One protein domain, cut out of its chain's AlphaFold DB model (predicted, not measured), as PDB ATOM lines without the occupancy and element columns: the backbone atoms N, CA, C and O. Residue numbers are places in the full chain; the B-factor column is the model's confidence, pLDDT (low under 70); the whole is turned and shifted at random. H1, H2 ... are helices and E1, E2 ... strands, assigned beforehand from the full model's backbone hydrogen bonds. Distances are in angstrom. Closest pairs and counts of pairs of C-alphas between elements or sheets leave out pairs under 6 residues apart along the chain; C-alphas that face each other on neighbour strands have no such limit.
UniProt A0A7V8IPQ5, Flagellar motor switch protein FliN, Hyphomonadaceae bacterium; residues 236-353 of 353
ATOM      1  N   ASN A 236      39.170 -38.267 -56.321       96.19
ATOM      2  CA  ASN A 236      40.503 -38.284 -55.719       96.19
ATOM      3  C   ASN A 236      40.558 -37.627 -54.326       96.19
ATOM      4  O   ASN A 236      41.476 -37.918 -53.560       96.19
ATOM      5  N   GLU A 237      39.583 -36.794 -53.957       94.81
ATOM      6  CA  GLU A 237      39.473 -36.218 -52.610       94.81
ATOM      7  C   GLU A 237      39.029 -37.247 -51.560       94.81
ATOM      8  O   GLU A 237      39.213 -37.027 -50.357       94.81
ATOM      9  N   LEU A 238      38.461 -38.376 -51.998       96.44
ATOM     10  CA  LEU A 238      38.082 -39.498 -51.139       96.44
ATOM     11  C   LEU A 238      39.273 -40.402 -50.811       96.44
ATOM     12  O   LEU A 238      39.221 -41.125 -49.818       96.44
ATOM     13  N   ASN A 239      40.358 -40.329 -51.583       97.62
ATOM     14  CA  ASN A 239      41.568 -41.095 -51.306       97.62
ATOM     15  C   ASN A 239      42.225 -40.617 -50.005       97.62
ATOM     16  O   ASN A 239      42.340 -39.415 -49.750       97.62
ATOM     17  N   GLY A 240      42.693 -41.564 -49.197       97.06
ATOM     18  CA  GLY A 240      43.344 -41.305 -47.918       97.06
ATOM     19  C   GLY A 240      42.794 -42.164 -46.788       97.06
ATOM     20  O   GLY A 240      42.003 -43.082 -47.004       97.06
ATOM     21  N   ASN A 241      43.249 -41.855 -45.577       97.94
ATOM     22  CA  ASN A 241      42.817 -42.513 -44.352       97.94
ATOM     23  C   ASN A 241      41.727 -41.687 -43.673       97.94
ATOM     24  O   ASN A 241      41.852 -40.470 -43.540       97.94
ATOM     25  N   TRP A 242      40.686 -42.372 -43.221       97.19
ATOM     26  CA  TRP A 242      39.517 -41.789 -42.588       97.19
ATOM     27  C   TRP A 242      39.278 -42.473 -41.253       97.19
ATOM     28  O   TRP A 242      39.157 -43.696 -41.191       97.19
ATOM     29  N   ARG A 243      39.175 -41.696 -40.182       95.62
ATOM     30  CA  ARG A 243      38.670 -42.164 -38.897       95.62
ATOM     31  C   ARG A 243      37.153 -42.156 -38.937       95.62
ATOM     32  O   ARG A 243      36.554 -41.107 -39.159       95.62
ATOM     33  N   LEU A 244      36.547 -43.317 -38.727       95.12
ATOM     34  CA  LEU A 244      35.111 -43.502 -38.824       95.12
ATOM     35  C   LEU A 244      34.447 -43.473 -37.452       95.12
ATOM     36  O   LEU A 244      34.943 -44.023 -36.472       95.12
ATOM     37  N   MET A 245      33.265 -42.877 -37.412       92.56
ATOM     38  CA  MET A 245      32.381 -42.880 -36.259       92.56
ATOM     39  C   MET A 245      30.969 -43.267 -36.688       92.56
ATOM     40  O   MET A 245      30.483 -42.859 -37.748       92.56
ATOM     41  N   LYS A 246      30.296 -44.062 -35.858       88.38
ATOM     42  CA  LYS A 246      28.908 -44.450 -36.094       88.38
ATOM     43  C   LYS A 246      27.986 -43.269 -35.841       88.38
ATOM     44  O   LYS A 246      28.080 -42.592 -34.814       88.38
ATOM     45  N   VAL A 247      27.056 -43.079 -36.768       80.00
ATOM     46  CA  VAL A 247      25.915 -42.188 -36.596       80.00
ATOM     47  C   VAL A 247      24.703 -43.083 -36.524       80.00
ATOM     48  O   VAL A 247      24.137 -43.467 -37.549       80.00
ATOM     49  N   GLY A 248      24.346 -43.497 -35.314       68.12
ATOM     50  CA  GLY A 248      23.128 -44.267 -35.162       68.12
ATOM     51  C   GLY A 248      21.926 -43.383 -35.466       68.12
ATOM     52  O   GLY A 248      21.883 -42.201 -35.107       68.12
ATOM     53  N   ALA A 249      20.925 -43.970 -36.122       63.22
ATOM     54  CA  ALA A 249      19.586 -43.411 -36.060       63.22
ATOM     55  C   ALA A 249      19.206 -43.273 -34.584       63.22
ATOM     56  O   ALA A 249      19.618 -44.085 -33.750       63.22
ATOM     57  N   THR A 250      18.434 -42.244 -34.240       64.88
ATOM     58  CA  THR A 250      17.951 -42.181 -32.870       64.88
ATOM     59  C   THR A 250      17.043 -43.379 -32.620       64.88
ATOM     60  O   THR A 250      15.998 -43.486 -33.258       64.88
ATOM     61  N   THR A 251      17.437 -44.278 -31.724       72.12
ATOM     62  CA  THR A 251      16.626 -45.446 -31.388       72.12
ATOM     63  C   THR A 251      15.735 -45.105 -30.208       72.12
ATOM     64  O   THR A 251      16.144 -44.423 -29.267       72.12
ATOM     65  N   THR A 252      14.483 -45.541 -30.271       78.62
ATOM     66  CA  THR A 252      13.592 -45.512 -29.116       78.62
ATOM     67  C   THR A 252      13.580 -46.887 -28.475       78.62
ATOM     68  O   THR A 252      13.499 -47.890 -29.184       78.62
ATOM     69  N   PHE A 253      13.657 -46.949 -27.154       81.94
ATOM     70  CA  PHE A 253      13.507 -48.195 -26.412       81.94
ATOM     71  C   PHE A 253      12.641 -47.950 -25.182       81.94
ATOM     72  O   PHE A 253      12.658 -46.861 -24.612       81.94
ATOM     73  N   THR A 254      11.872 -48.958 -24.791       90.62
ATOM     74  CA  THR A 254      11.027 -48.893 -23.599       90.62
ATOM     75  C   THR A 254      11.762 -49.549 -22.441       90.62
ATOM     76  O   THR A 254      12.272 -50.662 -22.583       90.62
ATOM     77  N   GLN A 255      11.813 -48.879 -21.295       91.62
ATOM     78  CA  GLN A 255      12.311 -49.459 -20.052       91.62
ATOM     79  C   GLN A 255      11.249 -49.228 -18.975       91.62
ATOM     80  O   GLN A 255      10.985 -48.098 -18.581       91.62
ATOM     81  N   GLY A 256      10.591 -50.306 -18.541       92.88
ATOM     82  CA  GLY A 256       9.371 -50.193 -17.738       92.88
ATOM     83  C   GLY A 256       8.211 -49.635 -18.569       92.88
ATOM     84  O   GLY A 256       7.912 -50.178 -19.629       92.88
ATOM     85  N   ASN A 257       7.583 -48.556 -18.089       94.25
ATOM     86  CA  ASN A 257       6.488 -47.859 -18.782       94.25
ATOM     87  C   ASN A 257       6.943 -46.594 -19.529       94.25
ATOM     88  O   ASN A 257       6.120 -45.935 -20.163       94.25
ATOM     89  N   ASP A 258       8.234 -46.268 -19.481       87.50
ATOM     90  CA  ASP A 258       8.769 -45.039 -20.055       87.50
ATOM     91  C   ASP A 258       9.419 -45.303 -21.420       87.50
ATOM     92  O   ASP A 258      10.155 -46.279 -21.616       87.50
ATOM     93  N   LEU A 259       9.139 -44.417 -22.379       84.81
ATOM     94  CA  LEU A 259       9.744 -44.428 -23.709       84.81
ATOM     95  C   LEU A 259      11.002 -43.555 -23.707       84.81
ATOM     96  O   LEU A 259      10.923 -42.330 -23.638       84.81
ATOM     97  N   TYR A 260      12.164 -44.181 -23.851       82.69
ATOM     98  CA  TYR A 260      13.445 -43.491 -23.929       82.69
ATOM     99  C   TYR A 260      13.881 -43.308 -25.373       82.69
ATOM    100  O   TYR A 260      13.641 -44.153 -26.237       82.69
ATOM    101  N   ARG A 261      14.591 -42.208 -25.627       76.31
ATOM    102  CA  ARG A 261      15.199 -41.897 -26.917       76.31
ATOM    103  C   ARG A 261      16.724 -41.918 -26.762       76.31
ATOM    104  O   ARG A 261      17.300 -40.999 -26.190       76.31
ATOM    105  N   ARG A 262      17.391 -42.965 -27.259       74.44
ATOM    106  CA  ARG A 262      18.856 -43.081 -27.257       74.44
ATOM    107  C   ARG A 262      19.424 -42.510 -28.542       74.44
ATOM    108  O   ARG A 262      19.225 -43.052 -29.629       74.44
ATOM    109  N   MET A 263      20.170 -41.421 -28.414       63.03
ATOM    110  CA  MET A 263      20.997 -40.932 -29.506       63.03
ATOM    111  C   MET A 263      22.332 -41.675 -29.467       63.03
ATOM    112  O   MET A 263      23.138 -41.473 -28.565       63.03
ATOM    113  N   GLU A 264      22.560 -42.566 -30.427       63.06
ATOM    114  CA  GLU A 264      23.857 -43.218 -30.604       63.06
ATOM    115  C   GLU A 264      24.780 -42.278 -31.382       63.06
ATOM    116  O   GLU A 264      24.939 -42.389 -32.599       63.06
ATOM    117  N   TYR A 265      25.355 -41.305 -30.676       61.78
ATOM    118  CA  TYR A 265      26.372 -40.438 -31.255       61.78
ATOM    119  C   TYR A 265      27.774 -40.997 -31.021       61.78
ATOM    120  O   TYR A 265      28.161 -41.291 -29.893       61.78
ATOM    121  N   ALA A 266      28.541 -41.054 -32.111       68.12
ATOM    122  CA  ALA A 266      30.000 -41.053 -32.120       68.12
ATOM    123  C   ALA A 266      30.697 -42.258 -31.463       68.12
ATOM    124  O   ALA A 266      31.817 -42.134 -30.969       68.12
ATOM    125  N   GLY A 267      30.084 -43.444 -31.507       80.88
ATOM    126  CA  GLY A 267      30.824 -44.678 -31.239       80.88
ATOM    127  C   GLY A 267      31.941 -44.855 -32.270       80.88
ATOM    128  O   GLY A 267      31.695 -44.678 -33.466       80.88
ATOM    129  N   ASP A 268      33.153 -45.189 -31.822       88.00
ATOM    130  CA  ASP A 268      34.276 -45.495 -32.716       88.00
ATOM    131  C   ASP A 268      33.877 -46.629 -33.678       88.00
ATOM    132  O   ASP A 268      33.492 -47.721 -33.251       88.00
ATOM    133  N   ALA A 269      33.905 -46.346 -34.981       92.81
ATOM    134  CA  ALA A 269      33.580 -47.305 -36.035       92.81
ATOM    135  C   ALA A 269      34.832 -47.798 -36.779       92.81
ATOM    136  O   ALA A 269      34.710 -48.552 -37.758       92.81
ATOM    137  N   GLY A 270      36.011 -47.418 -36.278       95.69
ATOM    138  CA  GLY A 270      37.318 -47.816 -36.763       95.69
ATOM    139  C   GLY A 270      37.900 -46.845 -37.789       95.69
ATOM    140  O   GLY A 270      37.740 -45.629 -37.682       95.69
ATOM    141  N   SER A 271      38.604 -47.361 -38.795       97.38
ATOM    142  CA  SER A 271      39.189 -46.551 -39.864       97.38
ATOM    143  C   SER A 271      38.993 -47.157 -41.248       97.38
ATOM    144  O   SER A 271      38.862 -48.370 -41.405       97.38
ATOM    145  N   LEU A 272      38.974 -46.298 -42.262       98.19
ATOM    146  CA  LEU A 272      38.853 -46.654 -43.668       98.19
ATOM    147  C   LEU A 272      39.958 -45.967 -44.468       98.19
ATOM    148  O   LEU A 272      40.032 -44.744 -44.506       98.19
ATOM    149  N   ALA A 273      40.794 -46.756 -45.126       98.50
ATOM    150  CA  ALA A 273      41.749 -46.298 -46.120       98.50
ATOM    151  C   ALA A 273      41.176 -46.546 -47.518       98.50
ATOM    152  O   ALA A 273      40.858 -47.690 -47.851       98.50
ATOM    153  N   ILE A 274      41.044 -45.493 -48.323       98.38
ATOM    154  CA  ILE A 274      40.660 -45.566 -49.739       98.38
ATOM    155  C   ILE A 274      41.901 -45.237 -50.561       98.38
ATOM    156  O   ILE A 274      42.455 -44.140 -50.449       98.38
ATOM    157  N   ASN A 275      42.355 -46.189 -51.367       98.31
ATOM    158  CA  ASN A 275      43.591 -46.073 -52.129       98.31
ATOM    159  C   ASN A 275      43.300 -45.689 -53.582       98.31
ATOM    160  O   ASN A 275      42.262 -46.051 -54.131       98.31
ATOM    161  N   ALA A 276      44.245 -45.006 -54.229       97.94
ATOM    162  CA  ALA A 276      44.118 -44.589 -55.627       97.94
ATOM    163  C   ALA A 276      44.134 -45.761 -56.630       97.94
ATOM    164  O   ALA A 276      43.699 -45.599 -57.763       97.94
ATOM    165  N   ASP A 277      44.605 -46.939 -56.217       98.12
ATOM    166  CA  ASP A 277      44.687 -48.168 -57.018       98.12
ATOM    167  C   ASP A 277      43.378 -48.981 -57.030       98.12
ATOM    168  O   ASP A 277      43.383 -50.172 -57.334       98.12
ATOM    169  N   HIS A 278      42.251 -48.348 -56.693       98.19
ATOM    170  CA  HIS A 278      40.935 -48.982 -56.627       98.19
ATOM    171  C   HIS A 278      40.788 -50.033 -55.519       98.19
ATOM    172  O   HIS A 278      39.872 -50.857 -55.563       98.19
ATOM    173  N   THR A 279      41.640 -49.989 -54.489       98.69
ATOM    174  CA  THR A 279      41.525 -50.836 -53.294       98.69
ATOM    175  C   THR A 279      41.115 -50.049 -52.050       98.69
ATOM    176  O   THR A 279      41.248 -48.824 -51.982       98.69
ATOM    177  N   TYR A 280      40.597 -50.748 -51.040       98.75
ATOM    178  CA  TYR A 280      40.364 -50.174 -49.716       98.75
ATOM    179  C   TYR A 280      40.764 -51.136 -48.593       98.75
ATOM    180  O   TYR A 280      40.760 -52.361 -48.755       98.75
ATOM    181  N   VAL A 281      41.055 -50.565 -47.423       98.56
ATOM    182  CA  VAL A 281      41.239 -51.294 -46.161       98.56
ATOM    183  C   VAL A 281      40.331 -50.678 -45.108       98.56
ATOM    184  O   VAL A 281      40.450 -49.498 -44.805       98.56
ATOM    185  N   TRP A 282      39.432 -51.466 -44.529       98.19
ATOM    186  CA  TRP A 282      38.505 -51.014 -43.495       98.19
ATOM    187  C   TRP A 282      38.770 -51.774 -42.199       98.19
ATOM    188  O   TRP A 282      38.405 -52.939 -42.063       98.19
ATOM    189  N   ASN A 283      39.423 -51.116 -41.248       97.69
ATOM    190  CA  ASN A 283      39.645 -51.636 -39.908       97.69
ATOM    191  C   ASN A 283      38.429 -51.299 -39.043       97.69
ATOM    192  O   ASN A 283      38.336 -50.180 -38.558       97.69
ATOM    193  N   SER A 284      37.474 -52.215 -38.899       94.62
ATOM    194  CA  SER A 284      36.304 -52.027 -38.037       94.62
ATOM    195  C   SER A 284      36.488 -52.752 -36.695       94.62
ATOM    196  O   SER A 284      37.343 -53.630 -36.579       94.62
ATOM    197  N   PRO A 285      35.639 -52.487 -35.684       89.88
ATOM    198  CA  PRO A 285      35.658 -53.251 -34.432       89.88
ATOM    199  C   PRO A 285      35.466 -54.768 -34.604       89.88
ATOM    200  O   PRO A 285      35.821 -55.536 -33.717       89.88
ATOM    201  N   SER A 286      34.902 -55.211 -35.734       90.38
ATOM    202  CA  SER A 286      34.698 -56.630 -36.050       90.38
ATOM    203  C   SER A 286      35.869 -57.271 -36.806       90.38
ATOM    204  O   SER A 286      35.800 -58.457 -37.117       90.38
ATOM    205  N   GLY A 287      36.913 -56.509 -37.149       94.62
ATOM    206  CA  GLY A 287      38.086 -56.989 -37.878       94.62
ATOM    207  C   GLY A 287      38.463 -56.122 -39.080       94.62
ATOM    208  O   GLY A 287      37.828 -55.114 -39.389       94.62
ATOM    209  N   VAL A 288      39.524 -56.531 -39.779       97.69
ATOM    210  CA  VAL A 288      40.045 -55.803 -40.943       97.69
ATOM    211  C   VAL A 288      39.495 -56.390 -42.238       97.69
ATOM    212  O   VAL A 288      39.818 -57.519 -42.603       97.69
ATOM    213  N   LEU A 289      38.723 -55.590 -42.967       97.81
ATOM    214  CA  LEU A 289      38.204 -55.896 -44.296       97.81
ATOM    215  C   LEU A 289      39.121 -55.291 -45.364       97.81
ATOM    216  O   LEU A 289      39.662 -54.200 -45.190       97.81
ATOM    217  N   ARG A 290      39.283 -55.992 -46.483       98.44
ATOM    218  CA  ARG A 290      40.027 -55.524 -47.659       98.44
ATOM    219  C   ARG A 290      39.208 -55.835 -48.898       98.44
ATOM    220  O   ARG A 290      38.592 -56.895 -48.958       98.44
ATOM    221  N   GLY A 291      39.210 -54.933 -49.866       98.06
ATOM    222  CA  GLY A 291      38.448 -55.124 -51.091       98.06
ATOM    223  C   GLY A 291      38.801 -54.104 -52.156       98.06
ATOM    224  O   GLY A 291      39.801 -53.391 -52.047       98.06
ATOM    225  N   SER A 292      37.967 -54.051 -53.188       98.56
ATOM    226  CA  SER A 292      38.060 -53.067 -54.259       98.56
ATOM    227  C   SER A 292      36.916 -52.067 -54.189       98.56
ATOM    228  O   SER A 292      35.854 -52.346 -53.630       98.56
ATOM    229  N   TRP A 293      37.116 -50.903 -54.789       98.69
ATOM    230  CA  TRP A 293      36.057 -49.931 -54.998       98.69
ATOM    231  C   TRP A 293      35.904 -49.599 -56.482       98.69
ATOM    232  O   TRP A 293      36.812 -49.788 -57.293       98.69
ATOM    233  N   ARG A 294      34.725 -49.101 -56.850       98.38
ATOM    234  CA  ARG A 294      34.440 -48.521 -58.172       98.38
ATOM    235  C   ARG A 294      33.897 -47.104 -58.026       98.38
ATOM    236  O   ARG A 294      33.435 -46.734 -56.948       98.38
ATOM    237  N   SER A 295      33.912 -46.324 -59.100       98.12
ATOM    238  CA  SER A 295      33.206 -45.042 -59.116       98.12
ATOM    239  C   SER A 295      31.703 -45.269 -58.913       98.12
ATOM    240  O   SER A 295      31.122 -46.228 -59.439       98.12
ATOM    241  N   ALA A 296      31.081 -44.405 -58.117       97.12
ATOM    242  CA  ALA A 296      29.637 -44.387 -57.960       97.12
ATOM    243  C   ALA A 296      28.985 -43.844 -59.236       97.12
ATOM    244  O   ALA A 296      29.458 -42.883 -59.840       97.12
ATOM    245  N   THR A 297      27.881 -44.454 -59.642       95.88
ATOM    246  CA  THR A 297      27.055 -43.948 -60.737       95.88
ATOM    247  C   THR A 297      26.271 -42.715 -60.288       95.88
ATOM    248  O   THR A 297      26.005 -42.510 -59.100       95.88
ATOM    249  N   GLN A 298      25.820 -41.911 -61.251       90.12
ATOM    250  CA  GLN A 298      24.980 -40.749 -60.957       90.12
ATOM    251  C   GLN A 298      23.686 -41.140 -60.223       90.12
ATOM    252  O   GLN A 298      23.258 -40.428 -59.316       90.12
ATOM    253  N   ALA A 299      23.088 -42.285 -60.565       91.56
ATOM    254  CA  ALA A 299      21.892 -42.793 -59.894       91.56
ATOM    255  C   ALA A 299      22.155 -43.123 -58.414       91.56
ATOM    256  O   ALA A 299      21.340 -42.801 -57.550       91.56
ATOM    257  N   GLU A 300      23.316 -43.702 -58.100       94.62
ATOM    258  CA  GLU A 300      23.711 -44.007 -56.720       94.62
ATOM    259  C   GLU A 300      23.992 -42.741 -55.903       94.62
ATOM    260  O   GLU A 300      23.692 -42.713 -54.706       94.62
ATOM    261  N   MET A 301      24.520 -41.692 -56.542       93.75
ATOM    262  CA  MET A 301      24.758 -40.386 -55.919       93.75
ATOM    263  C   MET A 301      23.479 -39.557 -55.756       93.75
ATOM    264  O   MET A 301      23.356 -38.827 -54.772       93.75
ATOM    265  N   ALA A 302      22.491 -39.690 -56.646       87.69
ATOM    266  CA  ALA A 302      21.263 -38.885 -56.637       87.69
ATOM    267  C   ALA A 302      20.440 -39.002 -55.337       87.69
ATOM    268  O   ALA A 302      19.684 -38.083 -55.001       87.69
ATOM    269  N   ALA A 303      20.605 -40.108 -54.605       86.06
ATOM    270  CA  ALA A 303      19.971 -40.363 -53.312       86.06
ATOM    271  C   ALA A 303      20.688 -39.706 -52.113       86.06
ATOM    272  O   ALA A 303      20.175 -39.750 -51.001       86.06
ATOM    273  N   SER A 304      21.881 -39.133 -52.305       84.75
ATOM    274  CA  SER A 304      22.698 -38.569 -51.220       84.75
ATOM    275  C   SER A 304      22.426 -37.089 -50.919       84.75
ATOM    276  O   SER A 304      23.005 -36.547 -49.978       84.75
ATOM    277  N   ASP A 305      21.592 -36.425 -51.732       83.75
ATOM    278  CA  ASP A 305      21.400 -34.961 -51.756       83.75
ATOM    279  C   ASP A 305      22.710 -34.151 -51.872       83.75
ATOM    280  O   ASP A 305      22.731 -32.931 -51.668       83.75
ATOM    281  N   LYS A 306      23.806 -34.822 -52.247       89.44
ATOM    282  CA  LYS A 306      25.123 -34.248 -52.486       89.44
ATOM    283  C   LYS A 306      25.532 -34.428 -53.934       89.44
ATOM    284  O   LYS A 306      25.336 -35.475 -54.546       89.44
ATOM    285  N   GLY A 307      26.080 -33.350 -54.462       89.50
ATOM    286  CA  GLY A 307      26.752 -33.296 -55.735       89.50
ATOM    287  C   GLY A 307      28.124 -33.949 -55.699       89.50
ATOM    288  O   GLY A 307      28.681 -34.223 -54.635       89.50
ATOM    289  N   GLY A 308      28.693 -34.113 -56.887       92.94
ATOM    290  CA  GLY A 308      30.063 -34.577 -57.072       92.94
ATOM    291  C   GLY A 308      30.174 -36.081 -57.250       92.94
ATOM    292  O   GLY A 308      29.202 -36.783 -57.532       92.94
ATOM    293  N   GLU A 309      31.404 -36.553 -57.130       95.69
ATOM    294  CA  GLU A 309      31.776 -37.940 -57.340       95.69
ATOM    295  C   GLU A 309      31.800 -38.700 -56.008       95.69
ATOM    296  O   GLU A 309      32.119 -38.162 -54.944       95.69
ATOM    297  N   GLY A 310      31.462 -39.984 -56.076       96.62
ATOM    298  CA  GLY A 310      31.536 -40.918 -54.959       96.62
ATOM    299  C   GLY A 310      32.243 -42.201 -55.366       96.62
ATOM    300  O   GLY A 310      32.484 -42.448 -56.552       96.62
ATOM    301  N   VAL A 311      32.530 -43.052 -54.387       98.31
ATOM    302  CA  VAL A 311      32.992 -44.425 -54.629       98.31
ATOM    303  C   VAL A 311      32.065 -45.425 -53.965       98.31
ATOM    304  O   VAL A 311      31.495 -45.156 -52.912       98.31
ATOM    305  N   VAL A 312      31.926 -46.594 -54.577       98.44
ATOM    306  CA  VAL A 312      31.248 -47.744 -53.983       98.44
ATOM    307  C   VAL A 312      32.300 -48.762 -53.577       98.44
ATOM    308  O   VAL A 312      33.034 -49.266 -54.428       98.44
ATOM    309  N   LEU A 313      32.378 -49.048 -52.278       98.50
ATOM    310  CA  LEU A 313      33.185 -50.131 -51.724       98.50
ATOM    311  C   LEU A 313      32.444 -51.445 -51.981       98.50
ATOM    312  O   LEU A 313      31.340 -51.632 -51.463       98.50
ATOM    313  N   ASN A 314      33.032 -52.335 -52.777       98.38
ATOM    314  CA  ASN A 314      32.385 -53.583 -53.169       98.38
ATOM    315  C   ASN A 314      32.496 -54.615 -52.043       98.38
ATOM    316  O   ASN A 314      33.605 -54.890 -51.579       98.38
ATOM    317  N   ARG A 315      31.375 -55.240 -51.660       96.50
ATOM    318  CA  ARG A 315      31.324 -56.328 -50.660       96.50
ATOM    319  C   ARG A 315      32.065 -55.993 -49.355       96.50
ATOM    320  O   ARG A 315      32.867 -56.785 -48.859       96.50
ATOM    321  N   ALA A 316      31.805 -54.811 -48.808       96.19
ATOM    322  CA  ALA A 316      32.424 -54.316 -47.586       96.19
ATOM    323  C   ALA A 316      31.772 -54.904 -46.319       96.19
ATOM    324  O   ALA A 316      31.686 -56.123 -46.161       96.19
ATOM    325  N   LYS A 317      31.365 -54.067 -45.354       92.19
ATOM    326  CA  LYS A 317      30.774 -54.546 -44.094       92.19
ATOM    327  C   LYS A 317      29.537 -55.404 -44.378       92.19
ATOM    328  O   LYS A 317      28.672 -55.012 -45.160       92.19
ATOM    329  N   SER A 318      29.480 -56.570 -43.735       90.62
ATOM    330  CA  SER A 318      28.415 -57.573 -43.901       90.62
ATOM    331  C   SER A 318      28.238 -58.087 -45.338       90.62
ATOM    332  O   SER A 318      27.175 -58.597 -45.676       90.62
ATOM    333  N   GLY A 319      29.255 -57.943 -46.197       92.62
ATOM    334  CA  GLY A 319      29.182 -58.328 -47.608       92.62
ATOM    335  C   GLY A 319      28.333 -57.397 -48.482       92.62
ATOM    336  O   GLY A 319      28.168 -57.686 -49.665       92.62
ATOM    337  N   ALA A 320      27.820 -56.293 -47.933       94.50
ATOM    338  CA  ALA A 320      27.054 -55.293 -48.671       94.50
ATOM    339  C   ALA A 320      27.969 -54.292 -49.389       94.50
ATOM    340  O   ALA A 320      29.123 -54.098 -49.002       94.50
ATOM    341  N   ASP A 321      27.436 -53.619 -50.404       97.88
ATOM    342  CA  ASP A 321      28.106 -52.496 -51.057       97.88
ATOM    343  C   ASP A 321      27.861 -51.202 -50.272       97.88
ATOM    344  O   ASP A 321      26.758 -50.959 -49.778       97.88
ATOM    345  N   TRP A 322      28.886 -50.357 -50.157       97.75
ATOM    346  CA  TRP A 322      28.812 -49.112 -49.384       97.75
ATOM    347  C   TRP A 322      29.197 -47.911 -50.238       97.75
ATOM    348  O   TRP A 322      30.274 -47.888 -50.822       97.75
ATOM    349  N   LEU A 323      28.340 -46.892 -50.275       97.62
ATOM    350  CA  LEU A 323      28.638 -45.620 -50.924       97.62
ATOM    351  C   LEU A 323      29.438 -44.721 -49.978       97.62
ATOM    352  O   LEU A 323      28.996 -44.446 -48.861       97.62
ATOM    353  N   VAL A 324      30.559 -44.199 -50.468       97.25
ATOM    354  CA  VAL A 324      31.369 -43.168 -49.819       97.25
ATOM    355  C   VAL A 324      31.355 -41.905 -50.666       97.25
ATOM    356  O   VAL A 324      31.619 -41.948 -51.866       97.25
ATOM    357  N   TYR A 325      31.069 -40.771 -50.038       96.00
ATOM    358  CA  TYR A 325      31.084 -39.465 -50.691       96.00
ATOM    359  C   TYR A 325      31.462 -38.365 -49.704       96.00
ATOM    360  O   TYR A 325      31.311 -38.508 -48.488       96.00
ATOM    361  N   LYS A 326      31.960 -37.245 -50.226       93.81
ATOM    362  CA  LYS A 326      32.307 -36.076 -49.418       93.81
ATOM    363  C   LYS A 326      31.051 -35.442 -48.849       93.81
ATOM    364  O   LYS A 326      30.069 -35.202 -49.552       93.81
ATOM    365  N   ARG A 327      31.118 -35.092 -47.570       90.75
ATOM    366  CA  ARG A 327      30.074 -34.334 -46.901       90.75
ATOM    367  C   ARG A 327      30.714 -33.369 -45.920       90.75
ATOM    368  O   ARG A 327      31.115 -33.754 -44.827       90.75
ATOM    369  N   ALA A 328      30.794 -32.108 -46.335       81.94
ATOM    370  CA  ALA A 328      31.478 -31.063 -45.587       81.94
ATOM    371  C   ALA A 328      30.970 -30.915 -44.140       81.94
ATOM    372  O   ALA A 328      31.763 -30.640 -43.248       81.94
ATOM    373  N   GLU A 329      29.681 -31.145 -43.877       80.00
ATOM    374  CA  GLU A 329      29.134 -31.013 -42.519       80.00
ATOM    375  C   GLU A 329      29.593 -32.125 -41.562       80.00
ATOM    376  O   GLU A 329      29.368 -32.014 -40.362       80.00
ATOM    377  N   GLU A 330      30.242 -33.179 -42.071       79.94
ATOM    378  CA  GLU A 330      30.633 -34.351 -41.278       79.94
ATOM    379  C   GLU A 330      32.058 -34.310 -40.746       79.94
ATOM    380  O   GLU A 330      32.491 -35.250 -40.082       79.94
ATOM    381  N   GLY A 331      32.791 -33.230 -41.003       75.06
ATOM    382  CA  GLY A 331      34.119 -33.046 -40.440       75.06
ATOM    383  C   GLY A 331      34.442 -31.582 -40.185       75.06
ATOM    384  O   GLY A 331      33.844 -30.697 -40.805       75.06
ATOM    385  N   PRO A 332      35.410 -31.312 -39.296       73.50
ATOM    386  CA  PRO A 332      35.954 -29.972 -39.148       73.50
ATOM    387  C   PRO A 332      36.439 -29.461 -40.512       73.50
ATOM    388  O   PRO A 332      36.930 -30.223 -41.351       73.50
ATOM    389  N   GLU A 333      36.232 -28.166 -40.748       76.44
ATOM    390  CA  GLU A 333      36.709 -27.463 -41.947       76.44
ATOM    391  C   GLU A 333      36.152 -27.989 -43.283       76.44
ATOM    392  O   GLU A 333      36.704 -27.720 -44.346       76.44
ATOM    393  N   GLY A 334      35.038 -28.730 -43.275       76.56
ATOM    394  CA  GLY A 334      34.455 -29.244 -44.518       76.56
ATOM    395  C   GLY A 334      35.136 -30.506 -45.046       76.56
ATOM    396  O   GLY A 334      34.957 -30.882 -46.206       76.56
ATOM    397  N   THR A 335      35.941 -31.174 -44.219       85.12
ATOM    398  CA  THR A 335      36.788 -32.273 -44.689       85.12
ATOM    399  C   THR A 335      36.134 -33.651 -44.611       85.12
ATOM    400  O   THR A 335      36.698 -34.583 -45.179       85.12
ATOM    401  N   GLY A 336      34.951 -33.789 -44.010       92.75
ATOM    402  CA  GLY A 336      34.333 -35.087 -43.731       92.75
ATOM    403  C   GLY A 336      33.831 -35.876 -44.947       92.75
ATOM    404  O   GLY A 336      33.553 -35.326 -46.017       92.75
ATOM    405  N   ILE A 337      33.679 -37.185 -44.755       95.50
ATOM    406  CA  ILE A 337      32.977 -38.106 -45.658       95.50
ATOM    407  C   ILE A 337      31.764 -38.716 -44.961       95.50
ATOM    408  O   ILE A 337      31.722 -38.853 -43.738       95.50
ATOM    409  N   MET A 338      30.794 -39.128 -45.764       94.75
ATOM    410  CA  MET A 338      29.703 -39.997 -45.354       94.75
ATOM    411  C   MET A 338      29.901 -41.368 -45.996       94.75
ATOM    412  O   MET A 338      30.197 -41.460 -47.187       94.75
ATOM    413  N   VAL A 339      29.708 -42.420 -45.207       95.88
ATOM    414  CA  VAL A 339      29.787 -43.821 -45.619       95.88
ATOM    415  C   VAL A 339      28.437 -44.463 -45.315       95.88
ATOM    416  O   VAL A 339      27.997 -44.471 -44.165       95.88
ATOM    417  N   THR A 340      27.736 -44.961 -46.330       95.31
ATOM    418  CA  THR A 340      26.384 -45.506 -46.157       95.31
ATOM    419  C   THR A 340      26.175 -46.796 -46.928       95.31
ATOM    420  O   THR A 340      26.660 -46.942 -48.047       95.31
ATOM    421  N   ASP A 341      25.438 -47.725 -46.326       94.56
ATOM    422  CA  ASP A 341      25.005 -48.956 -46.984       94.56
ATOM    423  C   ASP A 341      24.191 -48.610 -48.236       94.56
ATOM    424  O   ASP A 341      23.213 -47.864 -48.157       94.56
ATOM    425  N   LEU A 342      24.615 -49.105 -49.399       94.94
ATOM    426  CA  LEU A 342      24.072 -48.681 -50.688       94.94
ATOM    427  C   LEU A 342      22.601 -49.086 -50.865       94.94
ATOM    428  O   LEU A 342      21.825 -48.320 -51.444       94.94
ATOM    429  N   ALA A 343      22.226 -50.262 -50.359       92.25
ATOM    430  CA  ALA A 343      20.903 -50.845 -50.540       92.25
ATOM    431  C   ALA A 343      19.854 -50.183 -49.638       92.25
ATOM    432  O   ALA A 343      18.756 -49.863 -50.084       92.25
ATOM    433  N   THR A 344      20.193 -49.970 -48.367       88.75
ATOM    434  CA  THR A 344      19.239 -49.525 -47.342       88.75
ATOM    435  C   THR A 344      19.359 -48.049 -47.005       88.75
ATOM    436  O   THR A 344      18.383 -47.460 -46.556       88.75
ATOM    437  N   ARG A 345      20.548 -47.445 -47.154       87.19
ATOM    438  CA  ARG A 345      20.855 -46.048 -46.767       87.19
ATOM    439  C   ARG A 345      20.588 -45.696 -45.294       87.19
ATOM    440  O   ARG A 345      20.709 -44.532 -44.886       87.19
ATOM    441  N   ASN A 346      20.235 -46.696 -44.490       82.69
ATOM    442  CA  ASN A 346      19.849 -46.552 -43.091       82.69
ATOM    443  C   ASN A 346      21.071 -46.589 -42.177       82.69
ATOM    444  O   ASN A 346      21.124 -45.870 -41.182       82.69
ATOM    445  N   MET A 347      22.077 -47.390 -42.535       77.12
ATOM    446  CA  MET A 347      23.351 -47.411 -41.827       77.12
ATOM    447  C   MET A 347      24.254 -46.300 -42.351       77.12
ATOM    448  O   MET A 347      24.464 -46.174 -43.564       77.12
ATOM    449  N   ARG A 348      24.758 -45.479 -41.427       88.62
ATOM    450  CA  ARG A 348      25.567 -44.298 -41.724       88.62
ATOM    451  C   ARG A 348      26.760 -44.225 -40.783       88.62
ATOM    452  O   ARG A 348      26.625 -44.335 -39.564       88.62
ATOM    453  N   GLU A 349      27.923 -44.004 -41.365       92.06
ATOM    454  CA  GLU A 349      29.154 -43.693 -40.653       92.06
ATOM    455  C   GLU A 349      29.714 -42.385 -41.206       92.06
ATOM    456  O   GLU A 349      29.618 -42.102 -42.402       92.06
ATOM    457  N   ARG A 350      30.273 -41.565 -40.322       92.94
ATOM    458  CA  ARG A 350      30.971 -40.332 -40.691       92.94
ATOM    459  C   ARG A 350      32.455 -40.587 -40.621       92.94
ATOM    460  O   ARG A 350      32.907 -41.234 -39.682       92.94
ATOM    461  N   GLY A 351      33.192 -40.072 -41.593       93.62
ATOM    462  CA  GLY A 351      34.643 -40.126 -41.602       93.62
ATOM    463  C   GLY A 351      35.257 -38.742 -41.522       93.62
ATOM    464  O   GLY A 351      34.843 -37.848 -42.253       93.62
ATOM    465  N   THR A 352      36.277 -38.583 -40.691       94.06
ATOM    466  CA  THR A 352      37.155 -37.404 -40.674       94.06
ATOM    467  C   THR A 352      38.594 -37.837 -40.928       94.06
ATOM    468  O   THR A 352      38.917 -39.008 -40.734       94.06
ATOM    469  N   ARG A 353      39.450 -36.923 -41.378       91.19
ATOM    470  CA  ARG A 353      40.887 -37.205 -41.505       91.19
ATOM    471  C   ARG A 353      41.613 -37.089 -40.175       91.19
ATOM    472  O   ARG A 353      41.091 -36.368 -39.293       91.19
TER     473      ARG A 353
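AT A GLANCE: This is residues 236 to 353 of the 353 residues of the protein "Flagellar motor switch protein FliN" of Hyphomonadaceae bacterium (UniProt A0A7V8IPQ5). A closed barrel of eight strands, E1 and E4 to E10, makes the body, and a two-stranded hairpin, E2 and E3, reaches away from it as a thin arm whose tip, residues 254 to 259, sticks out. The short helix H1 sits outside the barrel over E7. The printed part has 118 residues with ten named strands and one named helix, in the order E1 E2 E3 E4 E5 E6 H1 E7 E8 E9 E10; the class is mostly strand, and the neighbour strands of barrel and arm are antiparallel. The whole is compact, with a radius of gyration of the C-alphas of 14.9 A, yet elongated, spanning 54 by 31 by 29 A, and the arm makes the length.

IN THESE COORDINATES: E1, residues 240 to 247, begins with C-alpha 240 at (43.344, -41.305, -47.918) and measures 20.8 A. E2, residues 251 to 255, and E3, residues 258 to 262, follow. E4, residues 265 to 274, measures 23.9 A and bends by 65 degrees at residue 268. Next come E5, residues 279 to 284, 16.2 A, and E6, residues 287 to 295, 24.9 A. H1 is residues 298 to 302, with C-alpha 298 at (24.980, -40.749, -60.957). E7, residues 310 to 313, E8, residues 322 to 326, E9, residues 337 to 341, and E10, residues 348 to 352, complete the elements; C-alpha 352 is at (37.155, -37.404, -40.674).

HOW THE PARTS SIT: Round the barrel, E1 has E4 on one side, with N 242 and O 272 2.8 A apart, and E10 on the other side, with N 245 and O 350 2.8 A apart, both within hydrogen-bond range. E4 E5 E6 and E7 E8 E9 E10 are meanders, each strand the antiparallel neighbour of the one before. Pairs within range include N 273 and O 281, 2.8 A, in the hairpin E4 and E5, and N 339 and O 349, 2.8 A, in the hairpin E9 and E10. The pairing of E6 is staggered, with E5 over residues 287 to 292 and with E7 over 293 to 295, where N 312 and O 294 are 2.8 A apart. H1 is on the barrel, and its closest C-alphas to E7 are those of Met 301 and Gly 310, 6.9 A apart; its O i to N i+4 pair is within range. In the arm, N 253 and O 260 are 2.9 A apart; E3 runs on into E4 at 30 degrees, and E2 and E10 are apart.

THE WHOLE: The two farthest C-alphas, those of Asn 257 and Asp 277, are 54.0 A apart. The printed part has no cut and no long link, and it ends at residue 353, the chain's last. The mean pLDDT of the printed part is 90.2; residues 248 to 250 and 263 to 266 are under 70.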